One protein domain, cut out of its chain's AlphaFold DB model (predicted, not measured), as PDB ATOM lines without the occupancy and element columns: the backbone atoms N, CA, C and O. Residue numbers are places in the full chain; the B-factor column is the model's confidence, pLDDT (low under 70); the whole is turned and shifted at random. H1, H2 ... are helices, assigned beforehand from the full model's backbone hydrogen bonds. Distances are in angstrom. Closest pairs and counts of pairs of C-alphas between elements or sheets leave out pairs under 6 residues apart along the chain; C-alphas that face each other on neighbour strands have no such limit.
ATOM      1  N   ASP A  50     -16.121 -32.469  45.289       94.12
ATOM      2  CA  ASP A  50     -16.485 -33.854  45.596       94.12
ATOM      3  C   ASP A  50     -15.549 -34.460  46.654       94.12
ATOM      4  O   ASP A  50     -16.012 -35.074  47.617       94.12
ATOM      5  N   LEU A  51     -14.236 -34.232  46.541       92.50
ATOM      6  CA  LEU A  51     -13.256 -34.679  47.537       92.50
ATOM      7  C   LEU A  51     -13.504 -34.047  48.912       92.50
ATOM      8  O   LEU A  51     -13.453 -34.742  49.929       92.50
ATOM      9  N   ILE A  52     -13.808 -32.746  48.959       93.12
ATOM     10  CA  ILE A  52     -14.147 -32.055  50.210       93.12
ATOM     11  C   ILE A  52     -15.404 -32.668  50.835       93.12
ATOM     12  O   ILE A  52     -15.430 -32.877  52.049       93.12
ATOM     13  N   LEU A  53     -16.420 -32.989  50.030       92.38
ATOM     14  CA  LEU A  53     -17.654 -33.608  50.511       92.38
ATOM     15  C   LEU A  53     -17.409 -35.015  51.073       92.38
ATOM     16  O   LEU A  53     -17.876 -35.316  52.167       92.38
ATOM     17  N   ILE A  54     -16.647 -35.855  50.367       90.88
ATOM     18  CA  ILE A  54     -16.324 -37.221  50.808       90.88
ATOM     19  C   ILE A  54     -15.467 -37.192  52.083       90.88
ATOM     20  O   ILE A  54     -15.744 -37.911  53.041       90.88
ATOM     21  N   SER A  55     -14.470 -36.304  52.143       91.38
ATOM     22  CA  SER A  55     -13.599 -36.146  53.319       91.38
ATOM     23  C   SER A  55     -14.320 -35.619  54.567       91.38
ATOM     24  O   SER A  55     -13.744 -35.612  55.651       91.38
ATOM     25  N   ALA A  56     -15.571 -35.160  54.442       87.00
ATOM     26  CA  ALA A  56     -16.369 -34.738  55.587       87.00
ATOM     27  C   ALA A  56     -16.817 -35.914  56.467       87.00
ATOM     28  O   ALA A  56     -17.022 -35.710  57.662       87.00
ATOM     29  N   ASP A  57     -16.960 -37.112  55.892       84.56
ATOM     30  CA  ASP A  57     -17.339 -38.329  56.623       84.56
ATOM     31  C   ASP A  57     -16.103 -39.083  57.147       84.56
ATOM     32  O   ASP A  57     -16.087 -39.570  58.276       84.56
ATOM     33  N   THR A  58     -15.023 -39.114  56.358       82.69
ATOM     34  CA  THR A  58     -13.762 -39.786  56.708       82.69
ATOM     35  C   THR A  58     -12.570 -38.847  56.531       82.69
ATOM     36  O   THR A  58     -11.968 -38.784  55.455       82.69
ATOM     37  N   ASP A  59     -12.224 -38.116  57.591       88.31
ATOM     38  CA  ASP A  59     -11.010 -37.295  57.636       88.31
ATOM     39  C   ASP A  59      -9.826 -38.105  58.185       88.31
ATOM     40  O   ASP A  59      -9.990 -38.949  59.070       88.31
ATOM     41  N   PHE A  60      -8.628 -37.853  57.664       88.69
ATOM     42  CA  PHE A  60      -7.411 -38.568  58.047       88.69
ATOM     43  C   PHE A  60      -6.189 -37.649  58.032       88.69
ATOM     44  O   PHE A  60      -6.183 -36.599  57.389       88.69
ATOM     45  N   SER A  61      -5.146 -38.055  58.754       89.94
ATOM     46  CA  SER A  61      -3.882 -37.322  58.816       89.94
ATOM     47  C   SER A  61      -2.962 -37.720  57.664       89.94
ATOM     48  O   SER A  61      -2.817 -38.899  57.354       89.94
ATOM     49  N   LEU A  62      -2.295 -36.735  57.069       87.56
ATOM     50  CA  LEU A  62      -1.216 -36.907  56.091       87.56
ATOM     51  C   LEU A  62       0.167 -36.964  56.765       87.56
ATOM     52  O   LEU A  62       1.175 -37.214  56.109       87.56
ATOM     53  N   ASP A  63       0.224 -36.728  58.077       84.25
ATOM     54  CA  ASP A  63       1.464 -36.603  58.853       84.25
ATOM     55  C   ASP A  63       2.015 -37.954  59.349       84.25
ATOM     56  O   ASP A  63       2.971 -38.010  60.115       84.25
ATOM     57  N   GLU A  64       1.432 -39.082  58.926       79.00
ATOM     58  CA  GLU A  64       1.949 -40.410  59.294       79.00
ATOM     59  C   GLU A  64       3.325 -40.691  58.668       79.00
ATOM     60  O   GLU A  64       4.142 -41.426  59.230       79.00
ATOM     61  N   LYS A  65       3.586 -40.108  57.492       77.38
ATOM     62  CA  LYS A  65       4.863 -40.186  56.776       77.38
ATOM     63  C   LYS A  65       5.186 -38.837  56.137       77.38
ATOM     64  O   LYS A  65       5.024 -38.687  54.920       77.38
ATOM     65  N   PRO A  66       5.647 -37.860  56.933       79.19
ATOM     66  CA  PRO A  66       5.964 -36.549  56.401       79.19
ATOM     67  C   PRO A  66       7.105 -36.643  55.372       79.19
ATOM     68  O   PRO A  66       7.936 -37.563  55.434       79.19
ATOM     69  N   PRO A  67       7.179 -35.691  54.425       81.69
ATOM     70  CA  PRO A  67       8.337 -35.540  53.550       81.69
ATOM     71  C   PRO A  67       9.637 -35.412  54.361       81.69
ATOM     72  O   PRO A  67       9.621 -34.963  55.506       81.69
ATOM     73  N   ARG A  68      10.788 -35.759  53.764       76.94
ATOM     74  CA  ARG A  68      12.097 -35.713  54.457       76.94
ATOM     75  C   ARG A  68      12.418 -34.345  55.068       76.94
ATOM     76  O   ARG A  68      13.009 -34.302  56.141       76.94
ATOM     77  N   ASP A  69      12.004 -33.268  54.404       83.44
ATOM     78  CA  ASP A  69      12.215 -31.885  54.846       83.44
ATOM     79  C   ASP A  69      10.973 -31.280  55.535       83.44
ATOM     80  O   ASP A  69      10.931 -30.077  55.794       83.44
ATOM     81  N   GLY A  70       9.952 -32.097  55.816       85.38
ATOM     82  CA  GLY A  70       8.641 -31.646  56.276       85.38
ATOM     83  C   GLY A  70       7.811 -30.957  55.188       85.38
ATOM     84  O   GLY A  70       8.232 -30.829  54.037       85.38
ATOM     85  N   PHE A  71       6.608 -30.529  55.569       90.44
ATOM     86  CA  PHE A  71       5.707 -29.769  54.703       90.44
ATOM     87  C   PHE A  71       6.150 -28.303  54.603       90.44
ATOM     88  O   PHE A  71       6.402 -27.654  55.621       90.44
ATOM     89  N   LYS A  72       6.223 -27.774  53.382       92.62
ATOM     90  CA  LYS A  72       6.635 -26.397  53.071       92.62
ATOM     91  C   LYS A  72       5.443 -25.477  52.821       92.62
ATOM     92  O   LYS A  72       5.485 -24.308  53.201       92.62
ATOM     93  N   LEU A  73       4.393 -25.986  52.180       94.69
ATOM     94  CA  LEU A  73       3.221 -25.220  51.743       94.69
ATOM     95  C   LEU A  73       1.954 -25.647  52.493       94.69
ATOM     96  O   LEU A  73       1.089 -24.812  52.782       94.69
ATOM     97  N   LEU A  74       1.839 -26.929  52.832       94.25
ATOM     98  CA  LEU A  74       0.708 -27.510  53.537       94.25
ATOM     99  C   LEU A  74       0.698 -27.073  55.006       94.25
ATOM    100  O   LEU A  74       1.625 -27.342  55.764       94.25
ATOM    101  N   ARG A  75      -0.373 -26.389  55.426       94.44
ATOM    102  CA  ARG A  75      -0.492 -25.814  56.780       94.44
ATOM    103  C   ARG A  75      -1.217 -26.726  57.757       94.44
ATOM    104  O   ARG A  75      -1.044 -26.581  58.964       94.44
ATOM    105  N   TYR A  76      -2.043 -27.628  57.238       92.88
ATOM    106  CA  TYR A  76      -2.922 -28.484  58.033       92.88
ATOM    107  C   TYR A  76      -2.717 -29.970  57.688       92.88
ATOM    108  O   TYR A  76      -3.678 -30.646  57.323       92.88
ATOM    109  N   PRO A  77      -1.481 -30.507  57.783       91.19
ATOM    110  CA  PRO A  77      -1.188 -31.886  57.382       91.19
ATOM    111  C   PRO A  77      -1.898 -32.933  58.249       91.19
ATOM    112  O   PRO A  77      -2.041 -34.080  57.850       91.19
ATOM    113  N   ASN A  78      -2.386 -32.554  59.426       91.38
ATOM    114  CA  ASN A  78      -3.129 -33.431  60.326       91.38
ATOM    115  C   ASN A  78      -4.581 -33.705  59.891       91.38
ATOM    116  O   ASN A  78      -5.256 -34.502  60.538       91.38
ATOM    117  N   SER A  79      -5.068 -33.039  58.842       92.50
ATOM    118  CA  SER A  79      -6.417 -33.214  58.303       92.50
ATOM    119  C   SER A  79      -6.393 -33.071  56.783       92.50
ATOM    120  O   SER A  79      -6.119 -31.996  56.234       92.50
ATOM    121  N   PHE A  80      -6.706 -34.161  56.090       92.50
ATOM    122  CA  PHE A  80      -6.865 -34.180  54.643       92.50
ATOM    123  C   PHE A  80      -7.956 -33.203  54.208       92.50
ATOM    124  O   PHE A  80      -7.752 -32.413  53.284       92.50
ATOM    125  N   ARG A  81      -9.080 -33.150  54.932       94.31
ATOM    126  CA  ARG A  81     -10.148 -32.188  54.651       94.31
ATOM    127  C   ARG A  81      -9.670 -30.740  54.784       94.31
ATOM    128  O   ARG A  81      -9.943 -29.921  53.907       94.31
ATOM    129  N   ALA A  82      -8.958 -30.398  55.860       94.62
ATOM    130  CA  ALA A  82      -8.430 -29.046  56.052       94.62
ATOM    131  C   ALA A  82      -7.410 -28.670  54.963       94.62
ATOM    132  O   ALA A  82      -7.398 -27.532  54.490       94.62
ATOM    133  N   SER A  83      -6.613 -29.641  54.519       95.31
ATOM    134  CA  SER A  83      -5.684 -29.507  53.394       95.31
ATOM    135  C   SER A  83      -6.402 -29.237  52.064       95.31
ATOM    136  O   SER A  83      -6.016 -28.326  51.331       95.31
ATOM    137  N   LEU A  84      -7.501 -29.941  51.772       95.94
ATOM    138  CA  LEU A  84      -8.330 -29.674  50.589       95.94
ATOM    139  C   LEU A  84      -8.984 -28.287  50.639       95.94
ATOM    140  O   LEU A  84      -9.001 -27.571  49.638       95.94
ATOM    141  N   VAL A  85      -9.480 -27.866  51.807       95.50
ATOM    142  CA  VAL A  85     -10.022 -26.510  51.997       95.50
ATOM    143  C   VAL A  85      -8.933 -25.450  51.795       95.50
ATOM    144  O   VAL A  85      -9.202 -24.402  51.206       95.50
ATOM    145  N   GLN A  86      -7.692 -25.715  52.215       96.62
ATOM    146  CA  GLN A  86      -6.558 -24.831  51.941       96.62
ATOM    147  C   GLN A  86      -6.316 -24.678  50.431       96.62
ATOM    148  O   GLN A  86      -6.204 -23.545  49.959       96.62
ATOM    149  N   VAL A  87      -6.283 -25.786  49.680       96.75
ATOM    150  CA  VAL A  87      -6.162 -25.769  48.209       96.75
ATOM    151  C   VAL A  87      -7.322 -25.000  47.580       96.75
ATOM    152  O   VAL A  87      -7.093 -24.128  46.746       96.75
ATOM    153  N   SER A  88      -8.558 -25.246  48.026       95.69
ATOM    154  CA  SER A  88      -9.748 -24.552  47.520       95.69
ATOM    155  C   SER A  88      -9.680 -23.043  47.750       95.69
ATOM    156  O   SER A  88     -10.003 -22.269  46.851       95.69
ATOM    157  N   ASN A  89      -9.242 -22.604  48.930       95.75
ATOM    158  CA  ASN A  89      -9.102 -21.183  49.245       95.75
ATOM    159  C   ASN A  89      -7.984 -20.524  48.428       95.75
ATOM    160  O   ASN A  89      -8.150 -19.399  47.954       95.75
ATOM    161  N   ALA A  90      -6.857 -21.218  48.239       96.56
ATOM    162  CA  ALA A  90      -5.771 -20.744  47.384       96.56
ATOM    163  C   ALA A  90      -6.230 -20.624  45.921       96.56
ATOM    164  O   ALA A  90      -6.008 -19.589  45.293       96.56
ATOM    165  N   GLY A  91      -6.939 -21.638  45.416       95.44
ATOM    166  CA  GLY A  91      -7.542 -21.646  44.086       95.44
ATOM    167  C   GLY A  91      -8.535 -20.503  43.894       95.44
ATOM    168  O   GLY A  91      -8.428 -19.763  42.921       95.44
ATOM    169  N   TRP A  92      -9.451 -20.293  44.845       94.69
ATOM    170  CA  TRP A  92     -10.379 -19.159  44.817       94.69
ATOM    171  C   TRP A  92      -9.640 -17.818  44.731       94.69
ATOM    172  O   TRP A  92      -9.984 -16.980  43.899       94.69
ATOM    173  N   GLY A  93      -8.588 -17.634  45.536       95.94
ATOM    174  CA  GLY A  93      -7.757 -16.431  45.491       95.94
ATOM    175  C   GLY A  93      -7.086 -16.225  44.130       95.94
ATOM    176  O   GLY A  93      -7.109 -15.113  43.608       95.94
ATOM    177  N   ALA A  94      -6.542 -17.290  43.534       96.06
ATOM    178  CA  ALA A  94      -5.921 -17.240  42.211       96.06
ATOM    179  C   ALA A  94      -6.934 -16.908  41.103       96.06
ATOM    180  O   ALA A  94      -6.676 -16.026  40.289       96.06
ATOM    181  N   PHE A  95      -8.115 -17.537  41.102       94.19
ATOM    182  CA  PHE A  95      -9.170 -17.228  40.132       94.19
ATOM    183  C   PHE A  95      -9.720 -15.809  40.287       94.19
ATOM    184  O   PHE A  95     -10.018 -15.161  39.286       94.19
ATOM    185  N   ASN A  96      -9.842 -15.310  41.518       94.75
ATOM    186  CA  ASN A  96     -10.297 -13.946  41.751       94.75
ATOM    187  C   ASN A  96      -9.268 -12.916  41.255       94.75
ATOM    188  O   ASN A  96      -9.651 -11.975  40.567       94.75
ATOM    189  N   GLU A  97      -7.976 -13.126  41.541       95.69
ATOM    190  CA  GLU A  97      -6.882 -12.304  41.002       95.69
ATOM    191  C   GLU A  97      -6.869 -12.337  39.468       95.69
ATOM    192  O   GLU A  97      -6.811 -11.293  38.822       95.69
ATOM    193  N   ALA A  98      -6.996 -13.529  38.880       95.00
ATOM    194  CA  ALA A  98      -7.096 -13.720  37.439       95.00
ATOM    195  C   ALA A  98      -8.249 -12.923  36.839       95.00
ATOM    196  O   ALA A  98      -8.050 -12.187  35.875       95.00
ATOM    197  N   HIS A  99      -9.437 -13.014  37.434       93.25
ATOM    198  CA  HIS A  99     -10.607 -12.289  36.966       93.25
ATOM    199  C   HIS A  99     -10.383 -10.771  36.972       93.25
ATOM    200  O   HIS A  99     -10.605 -10.116  35.954       93.25
ATOM    201  N   THR A 100      -9.899 -10.213  38.086       95.75
ATOM    202  CA  THR A 100      -9.678  -8.765  38.204       95.75
ATOM    203  C   THR A 100      -8.555  -8.268  37.301       95.75
ATOM    204  O   THR A 100      -8.699  -7.238  36.644       95.75
ATOM    205  N   SER A 101      -7.448  -9.004  37.229       96.00
ATOM    206  CA  SER A 101      -6.262  -8.602  36.471       96.00
ATOM    207  C   SER A 101      -6.472  -8.764  34.962       96.00
ATOM    208  O   SER A 101      -6.089  -7.878  34.197       96.00
ATOM    209  N   MET A 102      -7.183  -9.805  34.510       93.75
ATOM    210  CA  MET A 102      -7.592  -9.929  33.102       93.75
ATOM    211  C   MET A 102      -8.568  -8.824  32.684       93.75
ATOM    212  O   MET A 102      -8.471  -8.322  31.561       93.75
ATOM    213  N   ASP A 103      -9.482  -8.403  33.566       94.81
ATOM    214  CA  ASP A 103     -10.375  -7.283  33.263       94.81
ATOM    215  C   ASP A 103      -9.606  -5.961  33.117       94.81
ATOM    216  O   ASP A 103      -9.841  -5.204  32.172       94.81
ATOM    217  N   GLN A 104      -8.614  -5.715  33.975       94.06
ATOM    218  CA  GLN A 104      -7.730  -4.554  33.840       94.06
ATOM    219  C   GLN A 104      -6.918  -4.593  32.541       94.06
ATOM    220  O   GLN A 104      -6.898  -3.598  31.814       94.06
ATOM    221  N   ILE A 105      -6.324  -5.738  32.186       94.88
ATOM    222  CA  ILE A 105      -5.612  -5.916  30.908       94.88
ATOM    223  C   ILE A 105      -6.536  -5.584  29.733       94.88
ATOM    224  O   ILE A 105      -6.144  -4.845  28.825       94.88
ATOM    225  N   ARG A 106      -7.778  -6.079  29.757       92.62
ATOM    226  CA  ARG A 106      -8.790  -5.800  28.729       92.62
ATOM    227  C   ARG A 106      -9.074  -4.303  28.612       92.62
ATOM    228  O   ARG A 106      -9.076  -3.768  27.502       92.62
ATOM    229  N   LEU A 107      -9.289  -3.619  29.736       92.19
ATOM    230  CA  LEU A 107      -9.558  -2.179  29.769       92.19
ATOM    231  C   LEU A 107      -8.363  -1.353  29.276       92.19
ATOM    232  O   LEU A 107      -8.540  -0.433  28.475       92.19
ATOM    233  N   HIS A 108      -7.143  -1.679  29.711       90.06
ATOM    234  CA  HIS A 108      -5.929  -0.988  29.275       90.06
ATOM    235  C   HIS A 108      -5.667  -1.199  27.781       90.06
ATOM    236  O   HIS A 108      -5.470  -0.228  27.047       90.06
ATOM    237  N   SER A 109      -5.764  -2.445  27.314       90.38
ATOM    238  CA  SER A 109      -5.557  -2.813  25.910       90.38
ATOM    239  C   SER A 109      -6.575  -2.146  24.982       90.38
ATOM    240  O   SER A 109      -6.217  -1.711  23.888       90.38
ATOM    241  N   GLY A 110      -7.820  -1.960  25.436       88.88
ATOM    242  CA  GLY A 110      -8.853  -1.239  24.684       88.88
ATOM    243  C   GLY A 110      -8.491   0.216  24.347       88.88
ATOM    244  O   GLY A 110      -8.988   0.761  23.364       88.88
ATOM    245  N   ASN A 111      -7.588   0.843  25.109       87.06
ATOM    246  CA  ASN A 111      -7.152   2.223  24.869       87.06
ATOM    247  C   ASN A 111      -5.984   2.339  23.871       87.06
ATOM    248  O   ASN A 111      -5.687   3.443  23.400       87.06
ATOM    249  N   VAL A 112      -5.328   1.227  23.519       90.50
ATOM    250  CA  VAL A 112      -4.143   1.223  22.642       90.50
ATOM    251  C   VAL A 112      -4.475   1.763  21.252       90.50
ATOM    252  O   VAL A 112      -3.744   2.613  20.745       90.50
ATOM    253  N   ASP A 113      -5.608   1.362  20.671       89.06
ATOM    254  CA  ASP A 113      -6.056   1.837  19.352       89.06
ATOM    255  C   ASP A 113      -6.151   3.374  19.293       89.06
ATOM    256  O   ASP A 113      -5.682   4.010  18.346       89.06
ATOM    257  N   GLY A 114      -6.661   4.004  20.356       90.56
ATOM    258  CA  GLY A 114      -6.719   5.462  20.464       90.56
ATOM    259  C   GLY A 114      -5.333   6.116  20.477       90.56
ATOM    260  O   GLY A 114      -5.114   7.141  19.824       90.56
ATOM    261  N   HIS A 115      -4.369   5.526  21.186       91.06
ATOM    262  CA  HIS A 115      -2.991   6.023  21.216       91.06
ATOM    263  C   HIS A 115      -2.269   5.835  19.876       91.06
ATOM    264  O   HIS A 115      -1.579   6.758  19.437       91.06
ATOM    265  N   VAL A 116      -2.490   4.710  19.189       90.56
ATOM    266  CA  VAL A 116      -1.953   4.452  17.844       90.56
ATOM    267  C   VAL A 116      -2.528   5.447  16.834       90.56
ATOM    268  O   VAL A 116      -1.772   6.098  16.114       90.56
ATOM    269  N   LYS A 117      -3.850   5.661  16.831       89.94
ATOM    270  CA  LYS A 117      -4.507   6.658  15.966       89.94
ATOM    271  C   LYS A 117      -3.950   8.063  16.181       89.94
ATOM    272  O   LYS A 117      -3.715   8.786  15.213       89.94
ATOM    273  N   ASN A 118      -3.703   8.448  17.433       89.00
ATOM    274  CA  ASN A 118      -3.092   9.737  17.749       89.00
ATOM    275  C   ASN A 118      -1.646   9.829  17.245       89.00
ATOM    276  O   ASN A 118      -1.295  10.827  16.618       89.00
ATOM    277  N   ALA A 119      -0.835   8.787  17.441       89.56
ATOM    278  CA  ALA A 119       0.533   8.729  16.930       89.56
ATOM    279  C   ALA A 119       0.577   8.892  15.398       89.56
ATOM    280  O   ALA A 119       1.309   9.742  14.887       89.56
ATOM    281  N   VAL A 120      -0.273   8.157  14.671       89.25
ATOM    282  CA  VAL A 120      -0.397   8.266  13.206       89.25
ATOM    283  C   VAL A 120      -0.875   9.660  12.794       89.25
ATOM    284  O   VAL A 120      -0.331  10.250  11.862       89.25
ATOM    285  N   LYS A 121      -1.851  10.239  13.505       88.62
ATOM    286  CA  LYS A 121      -2.339  11.598  13.229       88.62
ATOM    287  C   LYS A 121      -1.227  12.639  13.360       88.62
ATOM    288  O   LYS A 121      -1.128  13.501  12.489       88.62
ATOM    289  N   PHE A 122      -0.400  12.562  14.405       87.69
ATOM    290  CA  PHE A 122       0.737  13.471  14.565       87.69
ATOM    291  C   PHE A 122       1.752  13.295  13.435       87.69
ATOM    292  O   PHE A 122       2.179  14.290  12.865       87.69
ATOM    293  N   LEU A 123       2.063  12.056  13.044       86.81
ATOM    294  CA  LEU A 123       2.982  11.779  11.934       86.81
ATOM    295  C   LEU A 123       2.491  12.316  10.583       86.81
ATOM    296  O   LEU A 123       3.296  12.803   9.798       86.81
ATOM    297  N   MET A 124       1.189  12.220  10.296       86.56
ATOM    298  CA  MET A 124       0.647  12.609   8.986       86.56
ATOM    299  C   MET A 124       0.260  14.086   8.883       86.56
ATOM    300  O   MET A 124       0.243  14.631   7.783       86.56
ATOM    301  N   LYS A 125      -0.164  14.704   9.990       87.38
ATOM    302  CA  LYS A 125      -0.803  16.032   9.983       87.38
ATOM    303  C   LYS A 125      -0.207  17.017  10.987       87.38
ATOM    304  O   LYS A 125      -0.639  18.165  10.997       87.38
ATOM    305  N   GLY A 126       0.701  16.573  11.854       85.12
ATOM    306  CA  GLY A 126       1.300  17.415  12.883       85.12
ATOM    307  C   GLY A 126       2.415  18.298  12.336       85.12
ATOM    308  O   GLY A 126       3.084  17.954  11.359       85.12
ATOM    309  N   THR A 127       2.643  19.432  12.990       90.19
ATOM    310  CA  THR A 127       3.834  20.250  12.726       90.19
ATOM    311  C   THR A 127       5.106  19.532  13.201       90.19
ATOM    312  O   THR A 127       5.029  18.637  14.049       90.19
ATOM    313  N   PRO A 128       6.304  19.907  12.715       89.50
ATOM    314  CA  PRO A 128       7.562  19.313  13.180       89.50
ATOM    315  C   PRO A 128       7.724  19.346  14.710       89.50
ATOM    316  O   PRO A 128       8.216  18.390  15.317       89.50
ATOM    317  N   GLU A 129       7.269  20.418  15.356       89.56
ATOM    318  CA  GLU A 129       7.286  20.586  16.809       89.56
ATOM    319  C   GLU A 129       6.297  19.649  17.513       89.56
ATOM    320  O   GLU A 129       6.634  19.054  18.543       89.56
ATOM    321  N   GLU A 130       5.091  19.490  16.962       84.81
ATOM    322  CA  GLU A 130       4.079  18.564  17.476       84.81
ATOM    323  C   GLU A 130       4.531  17.115  17.331       84.81
ATOM    324  O   GLU A 130       4.407  16.351  18.283       84.81
ATOM    325  N   VAL A 131       5.125  16.736  16.197       89.56
ATOM    326  CA  VAL A 131       5.708  15.401  16.010       89.56
ATOM    327  C   VAL A 131       6.778  15.152  17.067       89.56
ATOM    328  O   VAL A 131       6.736  14.138  17.762       89.56
ATOM    329  N   LYS A 132       7.702  16.097  17.266       90.25
ATOM    330  CA  LYS A 132       8.813  15.931  18.211       90.25
ATOM    331  C   LYS A 132       8.359  15.813  19.669       90.25
ATOM    332  O   LYS A 132       9.025  15.138  20.451       90.25
ATOM    333  N   ARG A 133       7.254  16.461  20.055       90.38
ATOM    334  CA  ARG A 133       6.736  16.425  21.436       90.38
ATOM    335  C   ARG A 133       5.663  15.363  21.661       90.38
ATOM    336  O   ARG A 133       5.735  14.627  22.640       90.38
ATOM    337  N   MET A 134       4.663  15.286  20.791       89.69
ATOM    338  CA  MET A 134       3.434  14.516  21.011       89.69
ATOM    339  C   MET A 134       3.551  13.049  20.603       89.69
ATOM    340  O   MET A 134       2.915  12.193  21.227       89.69
ATOM    341  N   LEU A 135       4.376  12.736  19.599       88.88
ATOM    342  CA  LEU A 135       4.583  11.354  19.168       88.88
ATOM    343  C   LEU A 135       5.236  10.502  20.273       88.88
ATOM    344  O   LEU A 135       4.641   9.482  20.621       88.88
ATOM    345  N   PRO A 136       6.359  10.913  20.908       93.00
ATOM    346  CA  PRO A 136       6.946  10.141  22.003       93.00
ATOM    347  C   PRO A 136       5.981   9.951  23.172       93.00
ATOM    348  O   PRO A 136       5.913   8.867  23.735       93.00
ATOM    349  N   MET A 137       5.178  10.970  23.501       90.56
ATOM    350  CA  MET A 137       4.164  10.858  24.552       90.56
ATOM    351  C   MET A 137       3.089   9.815  24.225       90.56
ATOM    352  O   MET A 137       2.629   9.111  25.119       90.56
ATOM    353  N   SER A 138       2.674   9.709  22.960       89.56
ATOM    354  CA  SER A 138       1.678   8.715  22.538       89.56
ATOM    355  C   SER A 138       2.252   7.299  22.590       89.56
ATOM    356  O   SER A 138       1.592   6.396  23.098       89.56
ATOM    357  N   LEU A 139       3.497   7.119  22.142       92.25
ATOM    358  CA  LEU A 139       4.196   5.833  22.195       92.25
ATOM    359  C   LEU A 139       4.502   5.397  23.634       92.25
ATOM    360  O   LEU A 139       4.287   4.239  23.976       92.25
ATOM    361  N   ALA A 140       4.907   6.326  24.504       94.06
ATOM    362  CA  ALA A 140       5.156   6.045  25.916       94.06
ATOM    363  C   ALA A 140       3.894   5.561  26.651       94.06
ATOM    364  O   ALA A 140       3.984   4.725  27.543       94.06
ATOM    365  N   LYS A 141       2.702   6.043  26.264       93.06
ATOM    366  CA  LYS A 141       1.434   5.529  26.811       93.06
ATOM    367  C   LYS A 141       1.165   4.087  26.385       93.06
ATOM    368  O   LYS A 141       0.717   3.302  27.210       93.06
ATOM    369  N   ILE A 142       1.458   3.741  25.130       93.56
ATOM    370  CA  ILE A 142       1.330   2.362  24.631       93.56
ATOM    371  C   ILE A 142       2.304   1.446  25.372       93.56
ATOM    372  O   ILE A 142       1.899   0.391  25.847       93.56
ATOM    373  N   GLN A 143       3.559   1.876  25.521       94.69
ATOM    374  CA  GLN A 143       4.562   1.137  26.283       94.69
ATOM    375  C   GLN A 143       4.103   0.907  27.726       94.69
ATOM    376  O   GLN A 143       4.093  -0.226  28.187       94.69
ATOM    377  N   LYS A 144       3.628   1.959  28.400       94.88
ATOM    378  CA  LYS A 144       3.120   1.855  29.767       94.88
ATOM    379  C   LYS A 144       1.976   0.838  29.892       94.88
ATOM    380  O   LYS A 144       1.978   0.050  30.827       94.88
ATOM    381  N   ILE A 145       1.030   0.830  28.949       94.50
ATOM    382  CA  ILE A 145      -0.064  -0.156  28.921       94.50
ATOM    383  C   ILE A 145       0.482  -1.584  28.792       94.50
ATOM    384  O   ILE A 145      -0.014  -2.489  29.464       94.50
ATOM    385  N   ALA A 146       1.488  -1.795  27.940       94.38
ATOM    386  CA  ALA A 146       2.111  -3.103  27.767       94.38
ATOM    387  C   ALA A 146       2.834  -3.560  29.045       94.38
ATOM    388  O   ALA A 146       2.637  -4.694  29.476       94.38
ATOM    389  N   ASP A 147       3.593  -2.665  29.682       95.94
ATOM    390  CA  ASP A 147       4.310  -2.946  30.929       95.94
ATOM    391  C   ASP A 147       3.337  -3.280  32.077       95.94
ATOM    392  O   ASP A 147       3.525  -4.266  32.791       95.94
ATOM    393  N   GLU A 148       2.256  -2.503  32.228       95.25
ATOM    394  CA  GLU A 148       1.201  -2.763  33.219       95.25
ATOM    395  C   GLU A 148       0.497  -4.100  32.951       95.25
ATOM    396  O   GLU A 148       0.265  -4.875  33.879       95.25
ATOM    397  N   SER A 149       0.214  -4.414  31.684       95.62
ATOM    398  CA  SER A 149      -0.427  -5.680  31.309       95.62
ATOM    399  C   SER A 149       0.468  -6.886  31.588       95.62
ATOM    400  O   SER A 149      -0.019  -7.910  32.064       95.62
ATOM    401  N   LEU A 150       1.774  -6.764  31.333       95.75
ATOM    402  CA  LEU A 150       2.751  -7.805  31.637       95.75
ATOM    403  C   LEU A 150       2.850  -8.050  33.144       95.75
ATOM    404  O   LEU A 150       2.829  -9.195  33.583       95.75
ATOM    405  N   MET A 151       2.909  -6.979  33.939       96.81
ATOM    406  CA  MET A 151       2.952  -7.081  35.397       96.81
ATOM    407  C   MET A 151       1.708  -7.787  35.954       96.81
ATOM    408  O   MET A 151       1.828  -8.667  36.805       96.81
ATOM    409  N   LEU A 152       0.519  -7.432  35.454       97.31
ATOM    410  CA  LEU A 152      -0.738  -8.080  35.834       97.31
ATOM    411  C   LEU A 152      -0.753  -9.561  35.437       97.31
ATOM    412  O   LEU A 152      -1.143 -10.402  36.241       97.31
ATOM    413  N   ALA A 153      -0.297  -9.895  34.227       95.56
ATOM    414  CA  ALA A 153      -0.218 -11.279  33.764       95.56
ATOM    415  C   ALA A 153       0.742 -12.122  34.619       95.56
ATOM    416  O   ALA A 153       0.383 -13.231  35.012       95.56
ATOM    417  N   GLN A 154       1.912 -11.578  34.970       96.81
ATOM    418  CA  GLN A 154       2.874 -12.261  35.835       96.81
ATOM    419  C   GLN A 154       2.294 -12.513  37.230       96.81
ATOM    420  O   GLN A 154       2.417 -13.611  37.764       96.81
ATOM    421  N   ALA A 155       1.583 -11.535  37.800       94.94
ATOM    422  CA  ALA A 155       0.932 -11.705  39.096       94.94
ATOM    423  C   ALA A 155      -0.113 -12.839  39.084       94.94
ATOM    424  O   ALA A 155      -0.247 -13.565  40.069       94.94
ATOM    425  N   ILE A 156      -0.837 -13.015  37.972       95.81
ATOM    426  CA  ILE A 156      -1.773 -14.135  37.793       95.81
ATOM    427  C   ILE A 156      -1.017 -15.467  37.743       95.81
ATOM    428  O   ILE A 156      -1.403 -16.414  38.431       95.81
ATOM    429  N   GLU A 157       0.043 -15.544  36.934       96.19
ATOM    430  CA  GLU A 157       0.871 -16.746  36.802       96.19
ATOM    431  C   GLU A 157       1.428 -17.181  38.160       96.19
ATOM    432  O   GLU A 157       1.202 -18.318  38.575       96.19
ATOM    433  N   ASP A 158       2.046 -16.260  38.900       96.44
ATOM    434  CA  ASP A 158       2.648 -16.531  40.207       96.44
ATOM    435  C   ASP A 158       1.621 -17.108  41.201       96.44
ATOM    436  O   ASP A 158       1.919 -18.023  41.976       96.44
ATOM    437  N   ARG A 159       0.371 -16.619  41.167       95.81
ATOM    438  CA  ARG A 159      -0.717 -17.152  42.002       95.81
ATOM    439  C   ARG A 159      -1.074 -18.587  41.634       95.81
ATOM    440  O   ARG A 159      -1.245 -19.407  42.536       95.81
ATOM    441  N   PHE A 160      -1.202 -18.894  40.345       95.94
ATOM    442  CA  PHE A 160      -1.526 -20.251  39.902       95.94
ATOM    443  C   PHE A 160      -0.367 -21.226  40.107       95.94
ATOM    444  O   PHE A 160      -0.622 -22.371  40.475       95.94
ATOM    445  N   VAL A 161       0.883 -20.774  39.964       97.56
ATOM    446  CA  VAL A 161       2.065 -21.559  40.345       97.56
ATOM    447  C   VAL A 161       1.983 -21.941  41.821       97.56
ATOM    448  O   VAL A 161       2.100 -23.118  42.143       97.56
ATOM    449  N   GLY A 162       1.643 -21.005  42.713       97.00
ATOM    450  CA  GLY A 162       1.456 -21.324  44.132       97.00
ATOM    451  C   GLY A 162       0.352 -22.360  44.404       97.00
ATOM    452  O   GLY A 162       0.504 -23.216  45.276       97.00
ATOM    453  N   VAL A 163      -0.756 -22.329  43.651       96.62
ATOM    454  CA  VAL A 163      -1.819 -23.354  43.743       96.62
ATOM    455  C   VAL A 163      -1.318 -24.712  43.249       96.62
ATOM    456  O   VAL A 163      -1.598 -25.735  43.876       96.62
ATOM    457  N   MET A 164      -0.570 -24.725  42.145       96.06
ATOM    458  CA  MET A 164       0.021 -25.930  41.570       96.06
ATOM    459  C   MET A 164       1.018 -26.576  42.536       96.06
ATOM    460  O   MET A 164       0.916 -27.773  42.790       96.06
ATOM    461  N   GLU A 165       1.931 -25.797  43.119       96.75
ATOM    462  CA  GLU A 165       2.915 -26.290  44.087       96.75
ATOM    463  C   GLU A 165       2.243 -26.837  45.353       96.75
ATOM    464  O   GLU A 165       2.574 -27.933  45.805       96.75
ATOM    465  N   LEU A 166       1.244 -26.125  45.893       96.81
ATOM    466  CA  LEU A 166       0.482 -26.585  47.057       96.81
ATOM    467  C   LEU A 166      -0.260 -27.902  46.769       96.81
ATOM    468  O   LEU A 166      -0.272 -28.809  47.600       96.81
ATOM    469  N   THR A 167      -0.879 -28.010  45.592       94.88
ATOM    470  CA  THR A 167      -1.581 -29.231  45.169       94.88
ATOM    471  C   THR A 167      -0.596 -30.380  44.944       94.88
ATOM    472  O   THR A 167      -0.896 -31.521  45.294       94.88
ATOM    473  N   GLY A 168       0.589 -30.083  44.404       93.44
ATOM    474  CA  GLY A 168       1.681 -31.039  44.237       93.44
ATOM    475  C   GLY A 168       2.141 -31.623  45.569       93.44
ATOM    476  O   GLY A 168       2.178 -32.841  45.716       93.44
ATOM    477  N   GLU A 169       2.390 -30.778  46.572       93.25
ATOM    478  CA  GLU A 169       2.782 -31.247  47.907       93.25
ATOM    479  C   GLU A 169       1.680 -32.089  48.576       93.25
ATOM    480  O   GLU A 169       1.969 -33.122  49.182       93.25
ATOM    481  N   LEU A 170       0.405 -31.709  48.418       92.81
ATOM    482  CA  LEU A 170      -0.722 -32.520  48.891       92.81
ATOM    483  C   LEU A 170      -0.751 -33.903  48.218       92.81
ATOM    484  O   LEU A 170      -0.958 -34.915  48.890       92.81
ATOM    485  N   LEU A 171      -0.531 -33.967  46.904       91.25
ATOM    486  CA  LEU A 171      -0.507 -35.224  46.156       91.25
ATOM    487  C   LEU A 171       0.661 -36.124  46.589       91.25
ATOM    488  O   LEU A 171       0.481 -37.331  46.772       91.25
ATOM    489  N   GLU A 172       1.846 -35.553  46.796       89.38
ATOM    490  CA  GLU A 172       3.004 -36.273  47.337       89.38
ATOM    491  C   GLU A 172       2.698 -36.865  48.721       89.38
ATOM    492  O   GLU A 172       2.961 -38.043  48.972       89.38
ATOM    493  N   ALA A 173       2.053 -36.091  49.598       88.19
ATOM    494  CA  ALA A 173       1.639 -36.553  50.922       88.19
ATOM    495  C   ALA A 173       0.647 -37.729  50.851       88.19
ATOM    496  O   ALA A 173       0.788 -38.732  51.560       88.19
ATOM    497  N   CYS A 174      -0.332 -37.635  49.945       86.25
ATOM    498  CA  CYS A 174      -1.339 -38.676  49.741       86.25
ATOM    499  C   CYS A 174      -0.739 -39.965  49.163       86.25
ATOM    500  O   CYS A 174      -1.176 -41.053  49.517       86.25
ATOM    501  N   THR A 175       0.260 -39.863  48.283       84.19
ATOM    502  CA  THR A 175       0.885 -41.029  47.630       84.19
ATOM    503  C   THR A 175       1.947 -41.712  48.493       84.19
ATOM    504  O   THR A 175       2.171 -42.916  48.356       84.19
ATOM    505  N   ASN A 176       2.589 -40.978  49.405       78.00
ATOM    506  CA  ASN A 176       3.545 -41.543  50.360       78.00
ATOM    507  C   ASN A 176       2.849 -42.326  51.492       78.00
ATOM    508  O   ASN A 176       3.388 -43.300  52.041       78.00
ATOM    509  N   THR A 177       1.624 -41.925  51.824       66.19
ATOM    510  CA  THR A 177       0.747 -42.648  52.742       66.19
ATOM    511  C   THR A 177       0.181 -43.866  52.004       66.19
ATOM    512  O   THR A 177      -0.487 -43.731  50.984       66.19
TER     513      THR A 177
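AT A GLANCE: This is residues 50 to 177 of the 180 residues of an uncharacterized protein of Mytilus coruscus (UniProt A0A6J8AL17). This is a long helical hairpin: H4 makes one side, and H2 followed by H3 makes the other. Short H1 and the loop of residues 55 to 79 lie at the end where H2 begins and H4 ends. The printed part has 128 residues with four named helices, H1 to H4 in order, and no named strand: all helix. It is extended, radius of gyration of the C-alphas 24.4 A, spanning 76 by 30 by 17 A.

HOW THE PARTS SIT: H1, residues 50 to 54, touches H2, residues 80 to 110, at 81 to 85 alone; the closest C-alphas, of Ile 52 and Arg 81, are 6.0 A apart. H2 touches H4, residues 128 to 176, at a shallow tilt of 13 degrees, opposite ways; the closest C-alphas, of Ile 105 and Ser 149, are 5.2 A apart. H3, residues 112 to 125, forms a hairpin with H4, touching its residues 130 to 145 alone; the closest C-alphas, of Ala 119 and Leu 135, are 5.3 A apart. H2 and H3 meet only through their link. O i to N i+4 pairs are within hydrogen-bond range throughout H1, H2 and H3, and in 43 of 45 in H4.

IN THESE COORDINATES: H1, 6.2 A long, begins at C-alpha 50 (-16.485, -33.854, 45.596). H2 measures 44.6 A, H3 19.8 A and H4 71.4 A, ending at C-alpha 176 (3.545, -41.543, 50.360).

THE WHOLE: The C-alphas farthest apart, of Glu 64 and Thr 127, are 76.5 A apart. The printed part has no cut; the link from H1 to H2 is long. Residue 177 alone has pLDDT under 70.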